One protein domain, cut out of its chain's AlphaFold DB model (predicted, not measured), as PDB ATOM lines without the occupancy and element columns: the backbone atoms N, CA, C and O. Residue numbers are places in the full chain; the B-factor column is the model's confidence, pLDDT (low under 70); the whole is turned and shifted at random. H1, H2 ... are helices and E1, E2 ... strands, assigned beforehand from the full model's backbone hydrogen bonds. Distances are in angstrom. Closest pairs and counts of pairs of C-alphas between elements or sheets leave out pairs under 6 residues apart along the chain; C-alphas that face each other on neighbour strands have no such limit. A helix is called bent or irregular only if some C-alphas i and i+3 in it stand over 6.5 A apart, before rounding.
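Overview. This is residues 28 to 102 and 112 to 140 of the 249 residues of an uncharacterized protein of Lentibacillus sp. CBA3610 (UniProt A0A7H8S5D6). H3 runs through the middle with H4 packed alongside, bent H1 and H2 looser round it, and hairpin E1 and E2 at one end. The printed part, 104 residues, is mostly helix, with H1, H2, E1, E2, H3, H4 in order. It is compact, radius of gyration of the C-alphas 14.0 A, spanning 40 by 32 by 19 A.

Arrangement. Look first at antiparallel hairpin E1, residues 69 to 71, and E2, residues 77 to 79: N 70 and O 78 are within hydrogen-bond range, 2.9 A. H3, residues 82 to 98, touches H4, residues 114 to 130, closest at C-alphas 94 and 119, 4.9 A. H1, residues 28 to 46, assigned as one helix by hydrogen bonds, is bent: C-alphas 35 and 38 are 6.5 A apart. Its arm H1b, residues 38 to 46, touches H3 at 94 to 98 alone.

Along the chain. Find H2, residues 52 to 65, from C-alpha (479.869, 400.604, 410.166); H4 ends at C-alpha (491.772, 421.406, 396.750).

Size, cuts and confidence. Across the cut, C-alphas 102 and 112 are 13.8 A apart; 7 residues have pLDDT under 70.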
ATOM      1  N   ASP A  28     499.598 413.989 405.059       94.88
ATOM      2  CA  ASP A  28     498.767 413.138 405.919       94.88
ATOM      3  C   ASP A  28     497.275 413.482 405.804       94.88
ATOM      4  O   ASP A  28     496.443 412.579 405.815       94.88
ATOM      5  N   LEU A  29     496.947 414.772 405.663       95.75
ATOM      6  CA  LEU A  29     495.574 415.217 405.459       95.75
ATOM      7  C   LEU A  29     495.081 414.773 404.079       95.75
ATOM      8  O   LEU A  29     494.030 414.147 403.988       95.75
ATOM      9  N   GLN A  30     495.870 415.003 403.025       95.75
ATOM     10  CA  GLN A  30     495.524 414.574 401.667       95.75
ATOM     11  C   GLN A  30     495.222 413.073 401.602       95.75
ATOM     12  O   GLN A  30     494.230 412.658 401.011       95.75
ATOM     13  N   LYS A  31     496.046 412.253 402.260       94.88
ATOM     14  CA  LYS A  31     495.849 410.801 402.305       94.88
ATOM     15  C   LYS A  31     494.525 410.403 402.964       94.88
ATOM     16  O   LYS A  31     493.922 409.410 402.558       94.88
ATOM     17  N   ASP A  32     494.103 411.110 404.005       96.50
ATOM     18  CA  ASP A  32     492.845 410.816 404.693       96.50
ATOM     19  C   ASP A  32     491.636 411.334 403.892       96.50
ATOM     20  O   ASP A  32     490.635 410.627 403.782       96.50
ATOM     21  N   ILE A  33     491.763 412.491 403.227       96.19
ATOM     22  CA  ILE A  33     490.771 413.010 402.266       96.19
ATOM     23  C   ILE A  33     490.529 412.000 401.137       96.19
ATOM     24  O   ILE A  33     489.381 411.663 400.849       96.19
ATOM     25  N   ASP A  34     491.600 411.465 400.543       95.69
ATOM     26  CA  ASP A  34     491.530 410.490 399.446       95.69
ATOM     27  C   ASP A  34     490.803 409.189 399.841       95.69
ATOM     28  O   ASP A  34     490.355 408.438 398.972       95.69
ATOM     29  N   GLN A  35     490.703 408.897 401.143       95.69
ATOM     30  CA  GLN A  35     489.963 407.747 401.667       95.69
ATOM     31  C   GLN A  35     488.487 408.077 401.929       95.69
ATOM     32  O   GLN A  35     487.633 407.234 401.663       95.69
ATOM     33  N   ILE A  36     488.188 409.277 402.432       94.56
ATOM     34  CA  ILE A  36     486.840 409.676 402.865       94.56
ATOM     35  C   ILE A  36     485.955 410.156 401.715       94.56
ATOM     36  O   ILE A  36     484.784 409.782 401.659       94.56
ATOM     37  N   ILE A  37     486.493 410.944 400.781       95.25
ATOM     38  CA  ILE A  37     485.693 411.528 399.692       95.25
ATOM     39  C   ILE A  37     484.948 410.465 398.875       95.25
ATOM     40  O   ILE A  37     483.738 410.611 398.713       95.25
ATOM     41  N   PRO A  38     485.587 409.368 398.415       94.00
ATOM     42  CA  PRO A  38     484.880 408.358 397.634       94.00
ATOM     43  C   PRO A  38     483.711 407.717 398.387       94.00
ATOM     44  O   PRO A  38     482.725 407.358 397.759       94.00
ATOM     45  N   ILE A  39     483.812 407.583 399.715       91.56
ATOM     46  CA  ILE A  39     482.750 407.018 400.558       91.56
ATOM     47  C   ILE A  39     481.562 407.980 400.610       91.56
ATOM     48  O   ILE A  39     480.433 407.573 400.361       91.56
ATOM     49  N   ILE A  40     481.815 409.262 400.894       89.88
ATOM     50  CA  ILE A  40     480.769 410.294 400.944       89.88
ATOM     51  C   ILE A  40     480.048 410.398 399.593       89.88
ATOM     52  O   ILE A  40     478.821 410.454 399.541       89.88
ATOM     53  N   GLU A  41     480.807 410.387 398.495       90.69
ATOM     54  CA  GLU A  41     480.237 410.440 397.150       90.69
ATOM     55  C   GLU A  41     479.425 409.192 396.804       90.69
ATOM     56  O   GLU A  41     478.396 409.310 396.142       90.69
ATOM     57  N   ASP A  42     479.871 408.000 397.203       88.38
ATOM     58  CA  ASP A  42     479.145 406.754 396.937       88.38
ATOM     59  C   ASP A  42     477.815 406.710 397.703       88.38
ATOM     60  O   ASP A  42     476.783 406.397 397.111       88.38
ATOM     61  N   VAL A  43     477.824 407.130 398.972       84.62
ATOM     62  CA  VAL A  43     476.624 407.280 399.814       84.62
ATOM     63  C   VAL A  43     475.616 408.220 399.161       84.62
ATOM     64  O   VAL A  43     474.466 407.838 398.956       84.62
ATOM     65  N   HIS A  44     476.056 409.417 398.757       84.06
ATOM     66  CA  HIS A  44     475.177 410.403 398.128       84.06
ATOM     67  C   HIS A  44     474.655 409.945 396.754       84.06
ATOM     68  O   HIS A  44     473.483 410.116 396.444       84.06
ATOM     69  N   ASN A  45     475.504 409.350 395.907       84.75
ATOM     70  CA  ASN A  45     475.109 408.984 394.541       84.75
ATOM     71  C   ASN A  45     474.210 407.742 394.463       84.75
ATOM     72  O   ASN A  45     473.498 407.575 393.467       84.75
ATOM     73  N   ASN A  46     474.298 406.838 395.442       80.56
ATOM     74  CA  ASN A  46     473.561 405.574 395.424       80.56
ATOM     75  C   ASN A  46     472.426 405.513 396.457       80.56
ATOM     76  O   ASN A  46     471.739 404.492 396.505       80.56
ATOM     77  N   ASP A  47     472.213 406.575 397.244       71.62
ATOM     78  CA  ASP A  47     471.283 406.597 398.381       71.62
ATOM     79  C   ASP A  47     471.516 405.405 399.342       71.62
ATOM     80  O   ASP A  47     470.571 404.814 399.877       71.62
ATOM     81  N   GLU A  48     472.778 404.991 399.516       72.00
ATOM     82  CA  GLU A  48     473.163 403.855 400.362       72.00
ATOM     83  C   GLU A  48     473.677 404.337 401.721       72.00
ATOM     84  O   GLU A  48     474.431 405.299 401.818       72.00
ATOM     85  N   GLU A  49     473.296 403.644 402.796       75.44
ATOM     86  CA  GLU A  49     473.856 403.910 404.122       75.44
ATOM     87  C   GLU A  49     475.325 403.477 404.186       75.44
ATOM     88  O   GLU A  49     475.677 402.390 403.717       75.44
ATOM     89  N   MET A  50     476.167 404.279 404.849       81.62
ATOM     90  CA  MET A  50     477.529 403.863 405.188       81.62
ATOM     91  C   MET A  50     477.496 402.562 405.991       81.62
ATOM     92  O   MET A  50     476.757 402.418 406.970       81.62
ATOM     93  N   SER A  51     478.365 401.624 405.634       86.56
ATOM     94  CA  SER A  51     478.685 400.515 406.523       86.56
ATOM     95  C   SER A  51     479.300 401.036 407.828       86.56
ATOM     96  O   SER A  51     479.869 402.124 407.891       86.56
ATOM     97  N   ASN A  52     479.256 400.226 408.888       85.19
ATOM     98  CA  ASN A  52     479.869 400.604 410.166       85.19
ATOM     99  C   ASN A  52     481.364 400.947 410.038       85.19
ATOM    100  O   ASN A  52     481.851 401.799 410.770       85.19
ATOM    101  N   ASP A  53     482.097 400.278 409.146       89.50
ATOM    102  CA  ASP A  53     483.528 400.536 408.950       89.50
ATOM    103  C   ASP A  53     483.760 401.897 408.271       89.50
ATOM    104  O   ASP A  53     484.688 402.612 408.642       89.50
ATOM    105  N   GLU A  54     482.895 402.277 407.329       89.38
ATOM    106  CA  GLU A  54     482.910 403.587 406.661       89.38
ATOM    107  C   GLU A  54     482.508 404.711 407.613       89.38
ATOM    108  O   GLU A  54     483.194 405.731 407.680       89.38
ATOM    109  N   TYR A  55     481.460 404.492 408.411       86.38
ATOM    110  CA  TYR A  55     481.040 405.432 409.446       86.38
ATOM    111  C   TYR A  55     482.154 405.664 410.476       86.38
ATOM    112  O   TYR A  55     482.493 406.804 410.770       86.38
ATOM    113  N   ASN A  56     482.798 404.596 410.963       88.50
ATOM    114  CA  ASN A  56     483.923 404.722 411.894       88.50
ATOM    115  C   ASN A  56     485.111 405.470 411.274       88.50
ATOM    116  O   ASN A  56     485.763 406.248 411.962       88.50
ATOM    117  N   LEU A  57     485.398 405.251 409.985       91.62
ATOM    118  CA  LEU A  57     486.467 405.973 409.297       91.62
ATOM    119  C   LEU A  57     486.167 407.476 409.227       91.62
ATOM    120  O   LEU A  57     487.074 408.288 409.409       91.62
ATOM    121  N   TYR A  58     484.906 407.837 408.977       89.12
ATOM    122  CA  TYR A  58     484.463 409.227 408.997       89.12
ATOM    123  C   TYR A  58     484.549 409.839 410.397       89.12
ATOM    124  O   TYR A  58     485.101 410.925 410.534       89.12
ATOM    125  N   GLU A  59     484.065 409.154 411.433       88.12
ATOM    126  CA  GLU A  59     484.156 409.645 412.815       88.12
ATOM    127  C   GLU A  59     485.621 409.872 413.222       88.12
ATOM    128  O   GLU A  59     485.962 410.935 413.739       88.12
ATOM    129  N   ASP A  60     486.519 408.937 412.886       92.69
ATOM    130  CA  ASP A  60     487.960 409.088 413.114       92.69
ATOM    131  C   ASP A  60     488.537 410.303 412.360       92.69
ATOM    132  O   ASP A  60     489.401 411.013 412.884       92.69
ATOM    133  N   PHE A  61     488.074 410.561 411.131       94.06
ATOM    134  CA  PHE A  61     488.452 411.744 410.354       94.06
ATOM    135  C   PHE A  61     487.948 413.034 411.014       94.06
ATOM    136  O   PHE A  61     488.733 413.960 411.244       94.06
ATOM    137  N   TYR A  62     486.661 413.087 411.352       90.31
ATOM    138  CA  TYR A  62     486.015 414.226 411.994       90.31
ATOM    139  C   TYR A  62     486.722 414.588 413.302       90.31
ATOM    140  O   TYR A  62     487.212 415.712 413.452       90.31
ATOM    141  N   ASP A  63     486.885 413.616 414.200       88.69
ATOM    142  CA  ASP A  63     487.529 413.803 415.502       88.69
ATOM    143  C   ASP A  63     488.984 414.263 415.370       88.69
ATOM    144  O   ASP A  63     489.466 415.097 416.149       88.69
ATOM    145  N   LYS A  64     489.701 413.740 414.369       93.00
ATOM    146  CA  LYS A  64     491.103 414.090 414.128       93.00
ATOM    147  C   LYS A  64     491.274 415.542 413.686       93.00
ATOM    148  O   LYS A  64     492.258 416.168 414.089       93.00
ATOM    149  N   TYR A  65     490.366 416.067 412.863       94.19
ATOM    150  CA  TYR A  65     490.567 417.351 412.184       94.19
ATOM    151  C   TYR A  65     489.697 418.501 412.708       94.19
ATOM    152  O   TYR A  65     490.087 419.660 412.538       94.19
ATOM    153  N   ILE A  66     488.588 418.230 413.410       88.19
ATOM    154  CA  ILE A  66     487.633 419.260 413.861       88.19
ATOM    155  C   ILE A  66     488.273 420.398 414.667       88.19
ATOM    156  O   ILE A  66     487.840 421.544 414.600       88.19
ATOM    157  N   ILE A  67     489.345 420.121 415.411       90.56
ATOM    158  CA  ILE A  67     489.986 421.122 416.270       90.56
ATOM    159  C   ILE A  67     490.920 422.095 415.529       90.56
ATOM    160  O   ILE A  67     491.492 422.978 416.169       90.56
ATOM    161  N   GLY A  68     491.131 421.953 414.217       92.25
ATOM    162  CA  GLY A  68     492.014 422.855 413.462       92.25
ATOM    163  C   GLY A  68     493.513 422.508 413.539       92.25
ATOM    164  O   GLY A  68     494.364 423.307 413.142       92.25
ATOM    165  N   LYS A  69     493.862 421.344 414.097       93.00
ATOM    166  CA  LYS A  69     495.233 420.826 414.231       93.00
ATOM    167  C   LYS A  69     495.213 419.307 414.406       93.00
ATOM    168  O   LYS A  69     494.254 418.786 414.963       93.00
ATOM    169  N   PHE A  70     496.271 418.610 414.003       94.56
ATOM    170  CA  PHE A  70     496.368 417.153 414.146       94.56
ATOM    171  C   PHE A  70     497.805 416.698 414.432       94.56
ATOM    172  O   PHE A  70     498.761 417.442 414.235       94.56
ATOM    173  N   THR A  71     497.966 415.466 414.925       93.75
ATOM    174  CA  THR A  71     499.290 414.833 415.061       93.75
ATOM    175  C   THR A  71     499.626 414.099 413.769       93.75
ATOM    176  O   THR A  71     498.882 413.209 413.353       93.75
ATOM    177  N   THR A  72     500.732 414.477 413.138       93.31
ATOM    178  CA  THR A  72     501.215 413.862 411.898       93.31
ATOM    179  C   THR A  72     501.730 412.441 412.145       93.31
ATOM    180  O   THR A  72     501.969 412.012 413.280       93.31
ATOM    181  N   SER A  73     501.958 411.696 411.069       89.81
ATOM    182  CA  SER A  73     502.499 410.336 411.096       89.81
ATOM    183  C   SER A  73     503.892 410.238 411.737       89.81
ATOM    184  O   SER A  73     504.278 409.165 412.210       89.81
ATOM    185  N   ASN A  74     504.634 411.350 411.811       90.19
ATOM    186  CA  ASN A  74     505.928 411.427 412.488       90.19
ATOM    187  C   ASN A  74     505.813 411.737 414.004       90.19
ATOM    188  O   ASN A  74     506.817 411.673 414.718       90.19
ATOM    189  N   GLY A  75     504.602 412.025 414.500       91.69
ATOM    190  CA  GLY A  75     504.318 412.362 415.896       91.69
ATOM    191  C   GLY A  75     504.378 413.857 416.238       91.69
ATOM    192  O   GLY A  75     504.283 414.200 417.417       91.69
ATOM    193  N   GLU A  76     504.548 414.744 415.258       92.62
ATOM    194  CA  GLU A  76     504.558 416.199 415.447       92.62
ATOM    195  C   GLU A  76     503.142 416.782 415.362       92.62
ATOM    196  O   GLU A  76     502.333 416.363 414.534       92.62
ATOM    197  N   GLU A  77     502.846 417.774 416.205       93.50
ATOM    198  CA  GLU A  77     501.606 418.549 416.104       93.50
ATOM    199  C   GLU A  77     501.704 419.520 414.922       93.50
ATOM    200  O   GLU A  77     502.593 420.371 414.872       93.50
ATOM    201  N   TYR A  78     500.756 419.412 413.997       94.44
ATOM    202  CA  TYR A  78     500.601 420.297 412.856       94.44
ATOM    203  C   TYR A  78     499.342 421.147 413.023       94.44
ATOM    204  O   TYR A  78     498.244 420.633 413.251       94.44
ATOM    205  N   LYS A  79     499.502 422.468 412.913       94.50
ATOM    206  CA  LYS A  79     498.394 423.425 412.907       94.50
ATOM    207  C   LYS A  79     497.956 423.638 411.464       94.50
ATOM    208  O   LYS A  79     498.760 424.113 410.668       94.50
ATOM    209  N   MET A  80     496.693 423.339 411.169       95.25
ATOM    210  CA  MET A  80     496.155 423.488 409.822       95.25
ATOM    211  C   MET A  80     496.149 424.958 409.398       95.25
ATOM    212  O   MET A  80     495.876 425.851 410.214       95.25
ATOM    213  N   ASN A  81     496.455 425.201 408.128       94.12
ATOM    214  CA  ASN A  81     496.250 426.505 407.509       94.12
ATOM    215  C   ASN A  81     494.755 426.735 407.212       94.12
ATOM    216  O   ASN A  81     493.924 425.843 407.396       94.12
ATOM    217  N   ASP A  82     494.391 427.948 406.804       94.88
ATOM    218  CA  ASP A  82     492.981 428.312 406.628       94.88
ATOM    219  C   ASP A  82     492.316 427.582 405.447       94.88
ATOM    220  O   ASP A  82     491.140 427.235 405.535       94.88
ATOM    221  N   LEU A  83     493.083 427.239 404.404       95.56
ATOM    222  CA  LEU A  83     492.604 426.424 403.285       95.56
ATOM    223  C   LEU A  83     492.267 424.997 403.735       95.56
ATOM    224  O   LEU A  83     491.207 424.474 403.411       95.56
ATOM    225  N   GLU A  84     493.143 424.374 404.522       96.81
ATOM    226  CA  GLU A  84     492.928 423.022 405.046       96.81
ATOM    227  C   GLU A  84     491.702 422.955 405.959       96.81
ATOM    228  O   GLU A  84     490.907 422.026 405.852       96.81
ATOM    229  N   LYS A  85     491.490 423.957 406.820       95.88
ATOM    230  CA  LYS A  85     490.284 424.016 407.660       95.88
ATOM    231  C   LYS A  85     489.011 424.184 406.833       95.88
ATOM    232  O   LYS A  85     488.006 423.559 407.159       95.88
ATOM    233  N   ALA A  86     489.061 424.994 405.774       95.38
ATOM    234  CA  ALA A  86     487.942 425.140 404.850       95.38
ATOM    235  C   ALA A  86     487.621 423.805 404.166       95.38
ATOM    236  O   ALA A  86     486.475 423.378 404.172       95.38
ATOM    237  N   ILE A  87     488.641 423.087 403.685       96.31
ATOM    238  CA  ILE A  87     488.484 421.746 403.101       96.31
ATOM    239  C   ILE A  87     487.807 420.783 404.086       96.31
ATOM    240  O   ILE A  87     486.857 420.100 403.712       96.31
ATOM    241  N   ILE A  88     488.251 420.746 405.347       96.12
ATOM    242  CA  ILE A  88     487.635 419.903 406.385       96.12
ATOM    243  C   ILE A  88     486.166 420.271 406.614       96.12
ATOM    244  O   ILE A  88     485.326 419.381 406.745       96.12
ATOM    245  N   ARG A  89     485.843 421.569 406.648       93.19
ATOM    246  CA  ARG A  89     484.460 422.034 406.786       93.19
ATOM    247  C   ARG A  89     483.594 421.551 405.629       93.19
ATOM    248  O   ARG A  89     482.529 421.006 405.892       93.19
ATOM    249  N   GLU A  90     484.054 421.694 404.388       95.38
ATOM    250  CA  GLU A  90     483.286 421.240 403.225       95.38
ATOM    251  C   GLU A  90     483.088 419.722 403.223       95.38
ATOM    252  O   GLU A  90     481.985 419.259 402.955       95.38
ATOM    253  N   ILE A  91     484.097 418.938 403.618       94.69
ATOM    254  CA  ILE A  91     483.962 417.477 403.767       94.69
ATOM    255  C   ILE A  91     482.887 417.119 404.798       94.69
ATOM    256  O   ILE A  91     482.061 416.238 404.554       94.69
ATOM    257  N   ASN A  92     482.867 417.813 405.939       89.62
ATOM    258  CA  ASN A  92     481.851 417.596 406.967       89.62
ATOM    259  C   ASN A  92     480.453 417.993 406.473       89.62
ATOM    260  O   ASN A  92     479.500 417.252 406.694       89.62
ATOM    261  N   THR A  93     480.330 419.110 405.754       88.56
ATOM    262  CA  THR A  93     479.067 419.531 405.130       88.56
ATOM    263  C   THR A  93     478.580 418.502 404.111       88.56
ATOM    264  O   THR A  93     477.422 418.086 404.166       88.56
ATOM    265  N   MET A  94     479.462 418.031 403.222       90.56
ATOM    266  CA  MET A  94     479.135 416.980 402.256       90.56
ATOM    267  C   MET A  94     478.634 415.719 402.966       90.56
ATOM    268  O   MET A  94     477.645 415.145 402.534       90.56
ATOM    269  N   GLN A  95     479.259 415.295 404.068       84.44
ATOM    270  CA  GLN A  95     478.809 414.115 404.813       84.44
ATOM    271  C   GLN A  95     477.423 414.304 405.447       84.44
ATOM    272  O   GLN A  95     476.575 413.422 405.304       84.44
ATOM    273  N   ILE A  96     477.169 415.453 406.087       81.50
ATOM    274  CA  ILE A  96     475.869 415.766 406.705       81.50
ATOM    275  C   ILE A  96     474.740 415.631 405.677       81.50
ATOM    276  O   ILE A  96     473.699 415.040 405.969       81.50
ATOM    277  N   PHE A  97     474.959 416.146 404.465       79.19
ATOM    278  CA  PHE A  97     473.947 416.152 403.407       79.19
ATOM    279  C   PHE A  97     474.001 414.932 402.477       79.19
ATOM    280  O   PHE A  97     473.039 414.681 401.759       79.19
ATOM    281  N   ALA A  98     475.053 414.114 402.542       75.25
ATOM    282  CA  ALA A  98     475.059 412.780 401.944       75.25
ATOM    283  C   ALA A  98     474.154 411.811 402.724       75.25
ATOM    284  O   ALA A  98     473.549 410.924 402.132       75.25
ATOM    285  N   TYR A  99     474.035 411.991 404.047       63.81
ATOM    286  CA  TYR A  99     473.295 411.094 404.944       63.81
ATOM    287  C   TYR A  99     471.782 411.389 405.037       63.81
ATOM    288  O   TYR A  99     471.027 410.626 405.640       63.81
ATOM    289  N   SER A 100     471.286 412.482 404.445       50.06
ATOM    290  CA  SER A 100     469.898 412.923 404.632       50.06
ATOM    291  C   SER A 100     468.868 412.144 403.797       50.06
ATOM    292  O   SER A 100     468.152 412.746 402.998       50.06
ATOM    293  N   VAL A 101     468.743 410.825 403.988       45.38
ATOM    294  CA  VAL A 101     467.549 410.068 403.543       45.38
ATOM    295  C   VAL A 101     467.086 408.995 404.542       45.38
ATOM    296  O   VAL A 101     465.970 408.492 404.400       45.38
ATOM    297  N   THR A 102     467.832 408.667 405.603       40.41
ATOM    298  CA  THR A 102     467.403 407.595 406.518       40.41
ATOM    299  C   THR A 102     467.282 408.062 407.974       40.41
ATOM    300  O   THR A 102     468.215 408.554 408.588       40.41
ATOM    301  N   GLY A 112     463.042 419.035 398.881       47.59
ATOM    302  CA  GLY A 112     463.659 417.891 398.189       47.59
ATOM    303  C   GLY A 112     464.931 418.195 397.382       47.59
ATOM    304  O   GLY A 112     465.651 417.264 397.067       47.59
ATOM    305  N   ASN A 113     465.220 419.467 397.082       59.03
ATOM    306  CA  ASN A 113     466.459 419.890 396.420       59.03
ATOM    307  C   ASN A 113     467.440 420.607 397.357       59.03
ATOM    308  O   ASN A 113     468.564 420.850 396.951       59.03
ATOM    309  N   ILE A 114     467.044 420.994 398.575       63.97
ATOM    310  CA  ILE A 114     467.893 421.844 399.426       63.97
ATOM    311  C   ILE A 114     469.115 421.061 399.908       63.97
ATOM    312  O   ILE A 114     470.214 421.600 399.906       63.97
ATOM    313  N   ASN A 115     468.942 419.789 400.269       70.06
ATOM    314  CA  ASN A 115     470.060 418.956 400.711       70.06
ATOM    315  C   ASN A 115     471.020 418.656 399.552       70.06
ATOM    316  O   ASN A 115     472.227 418.780 399.726       70.06
ATOM    317  N   ASP A 116     470.490 418.362 398.362       77.88
ATOM    318  CA  ASP A 116     471.293 418.201 397.146       77.88
ATOM    319  C   ASP A 116     472.023 419.499 396.778       77.88
ATOM    320  O   ASP A 116     473.195 419.463 396.410       77.88
ATOM    321  N   ASP A 117     471.364 420.655 396.886       84.12
ATOM    322  CA  ASP A 117     471.967 421.959 396.610       84.12
ATOM    323  C   ASP A 117     473.109 422.248 397.604       84.12
ATOM    324  O   ASP A 117     474.195 422.634 397.178       84.12
ATOM    325  N   LEU A 118     472.906 421.993 398.904       85.81
ATOM    326  CA  LEU A 118     473.925 422.184 399.947       85.81
ATOM    327  C   LEU A 118     475.097 421.203 399.807       85.81
ATOM    328  O   LEU A 118     476.251 421.597 399.973       85.81
ATOM    329  N   TYR A 119     474.821 419.942 399.464       88.06
ATOM    330  CA  TYR A 119     475.854 418.958 399.149       88.06
ATOM    331  C   TYR A 119     476.687 419.398 397.940       88.06
ATOM    332  O   TYR A 119     477.917 419.393 397.997       88.06
ATOM    333  N   ASN A 120     476.026 419.786 396.844       90.50
ATOM    334  CA  ASN A 120     476.704 420.182 395.612       90.50
ATOM    335  C   ASN A 120     477.494 421.483 395.796       90.50
ATOM    336  O   ASN A 120     478.614 421.569 395.302       90.50
ATOM    337  N   GLU A 121     476.972 422.454 396.548       93.56
ATOM    338  CA  GLU A 121     477.705 423.670 396.915       93.56
ATOM    339  C   GLU A 121     478.976 423.333 397.707       93.56
ATOM    340  O   GLU A 121     480.065 423.804 397.365       93.56
ATOM    341  N   ALA A 122     478.865 422.461 398.714       93.44
ATOM    342  CA  ALA A 122     480.015 422.023 399.498       93.44
ATOM    343  C   ALA A 122     481.044 421.273 398.641       93.44
ATOM    344  O   ALA A 122     482.246 421.532 398.727       93.44
ATOM    345  N   LYS A 123     480.581 420.395 397.746       94.69
ATOM    346  CA  LYS A 123     481.440 419.678 396.799       94.69
ATOM    347  C   LYS A 123     482.171 420.628 395.849       94.69
ATOM    348  O   LYS A 123     483.378 420.486 395.659       94.69
ATOM    349  N   GLU A 124     481.475 421.608 395.274       96.25
ATOM    350  CA  GLU A 124     482.084 422.618 394.400       96.25
ATOM    351  C   GLU A 124     483.151 423.436 395.147       96.25
ATOM    352  O   GLU A 124     484.242 423.667 394.614       96.25
ATOM    353  N   ASN A 125     482.875 423.831 396.393       95.12
ATOM    354  CA  ASN A 125     483.839 424.533 397.241       95.12
ATOM    355  C   ASN A 125     485.044 423.650 397.590       95.12
ATOM    356  O   ASN A 125     486.183 424.101 397.469       95.12
ATOM    357  N   PHE A 126     484.825 422.381 397.941       96.00
ATOM    358  CA  PHE A 126     485.887 421.405 398.184       96.00
ATOM    359  C   PHE A 126     486.808 421.242 396.959       96.00
ATOM    360  O   PHE A 126     488.032 421.350 397.079       96.00
ATOM    361  N   GLU A 127     486.243 421.034 395.765       94.69
ATOM    362  CA  GLU A 127     487.005 420.905 394.514       94.69
ATOM    363  C   GLU A 127     487.764 422.201 394.171       94.69
ATOM    364  O   GLU A 127     488.923 422.173 393.733       94.69
ATOM    365  N   LYS A 128     487.142 423.361 394.417       94.25
ATOM    366  CA  LYS A 128     487.783 424.676 394.283       94.25
ATOM    367  C   LYS A 128     488.978 424.795 395.231       94.25
ATOM    368  O   LYS A 128     490.061 425.145 394.776       94.25
ATOM    369  N   TYR A 129     488.815 424.501 396.519       94.19
ATOM    370  CA  TYR A 129     489.871 424.663 397.523       94.19
ATOM    371  C   TYR A 129     491.025 423.677 397.336       94.19
ATOM    372  O   TYR A 129     492.188 424.057 397.454       94.19
ATOM    373  N   THR A 130     490.735 422.428 396.973       91.88
ATOM    374  CA  THR A 130     491.772 421.406 396.750       91.88
ATOM    375  C   THR A 130     492.628 421.638 395.506       91.88
ATOM    376  O   THR A 130     493.718 421.080 395.396       91.88
ATOM    377  N   SER A 131     492.169 422.483 394.580       90.06
ATOM    378  CA  SER A 131     492.890 422.834 393.351       90.06
ATOM    379  C   SER A 131     493.623 424.179 393.413       90.06
ATOM    380  O   SER A 131     494.193 424.610 392.408       90.06
ATOM    381  N   MET A 132     493.622 424.851 394.567       88.75
ATOM    382  CA  MET A 132     494.238 426.166 394.724       88.75
ATOM    383  C   MET A 132     495.757 426.116 394.885       88.75
ATOM    384  O   MET A 132     496.309 425.295 395.612       88.75
ATOM    385  N   ASP A 133     496.414 427.089 394.253       87.94
ATOM    386  CA  ASP A 133     497.858 427.312 394.366       87.94
ATOM    387  C   ASP A 133     498.229 428.305 395.486       87.94
ATOM    388  O   ASP A 133     499.395 428.386 395.872       87.94
ATOM    389  N   GLU A 134     497.258 429.069 396.007       89.38
ATOM    390  CA  GLU A 134     497.423 430.056 397.087       89.38
ATOM    391  C   GLU A 134     496.212 430.022 398.040       89.38
ATOM    392  O   GLU A 134     495.101 429.707 397.614       89.38
ATOM    393  N   VAL A 135     496.413 430.358 399.322       88.94
ATOM    394  CA  VAL A 135     495.316 430.486 400.301       88.94
ATOM    395  C   VAL A 135     494.529 431.771 399.999       88.94
ATOM    396  O   VAL A 135     495.131 432.844 400.022       88.94
ATOM    397  N   PRO A 136     493.215 431.700 399.724       88.88
ATOM    398  CA  PRO A 136     492.393 432.882 399.478       88.88
ATOM    399  C   PRO A 136     492.300 433.818 400.686       88.88
ATOM    400  O   PRO A 136     492.056 433.360 401.801       88.88
ATOM    401  N   ASP A 137     492.358 435.130 400.439       90.69
ATOM    402  CA  ASP A 137     492.156 436.167 401.469       90.69
ATOM    403  C   ASP A 137     490.795 436.028 402.180       90.69
ATOM    404  O   ASP A 137     490.663 436.358 403.353       90.69
ATOM    405  N   GLU A 138     489.773 435.523 401.478       92.19
ATOM    406  CA  GLU A 138     488.425 435.299 402.022       92.19
ATOM    407  C   GLU A 138     488.365 434.218 403.110       92.19
ATOM    408  O   GLU A 138     487.367 434.152 403.813       92.19
ATOM    409  N   LEU A 139     489.400 433.381 403.247       91.62
ATOM    410  CA  LEU A 139     489.469 432.340 404.277       91.62
ATOM    411  C   LEU A 139     490.263 432.770 405.514       91.62
ATOM    412  O   LEU A 139     490.275 432.038 406.507       91.62
ATOM    413  N   GLU A 140     490.950 433.918 405.468       91.06
ATOM    414  CA  GLU A 140     491.861 434.334 406.533       91.06
ATOM    415  C   GLU A 140     491.113 434.479 407.868       91.06
ATOM    416  O   GLU A 140     490.315 435.392 408.070       91.06
TER     417      GLU A 140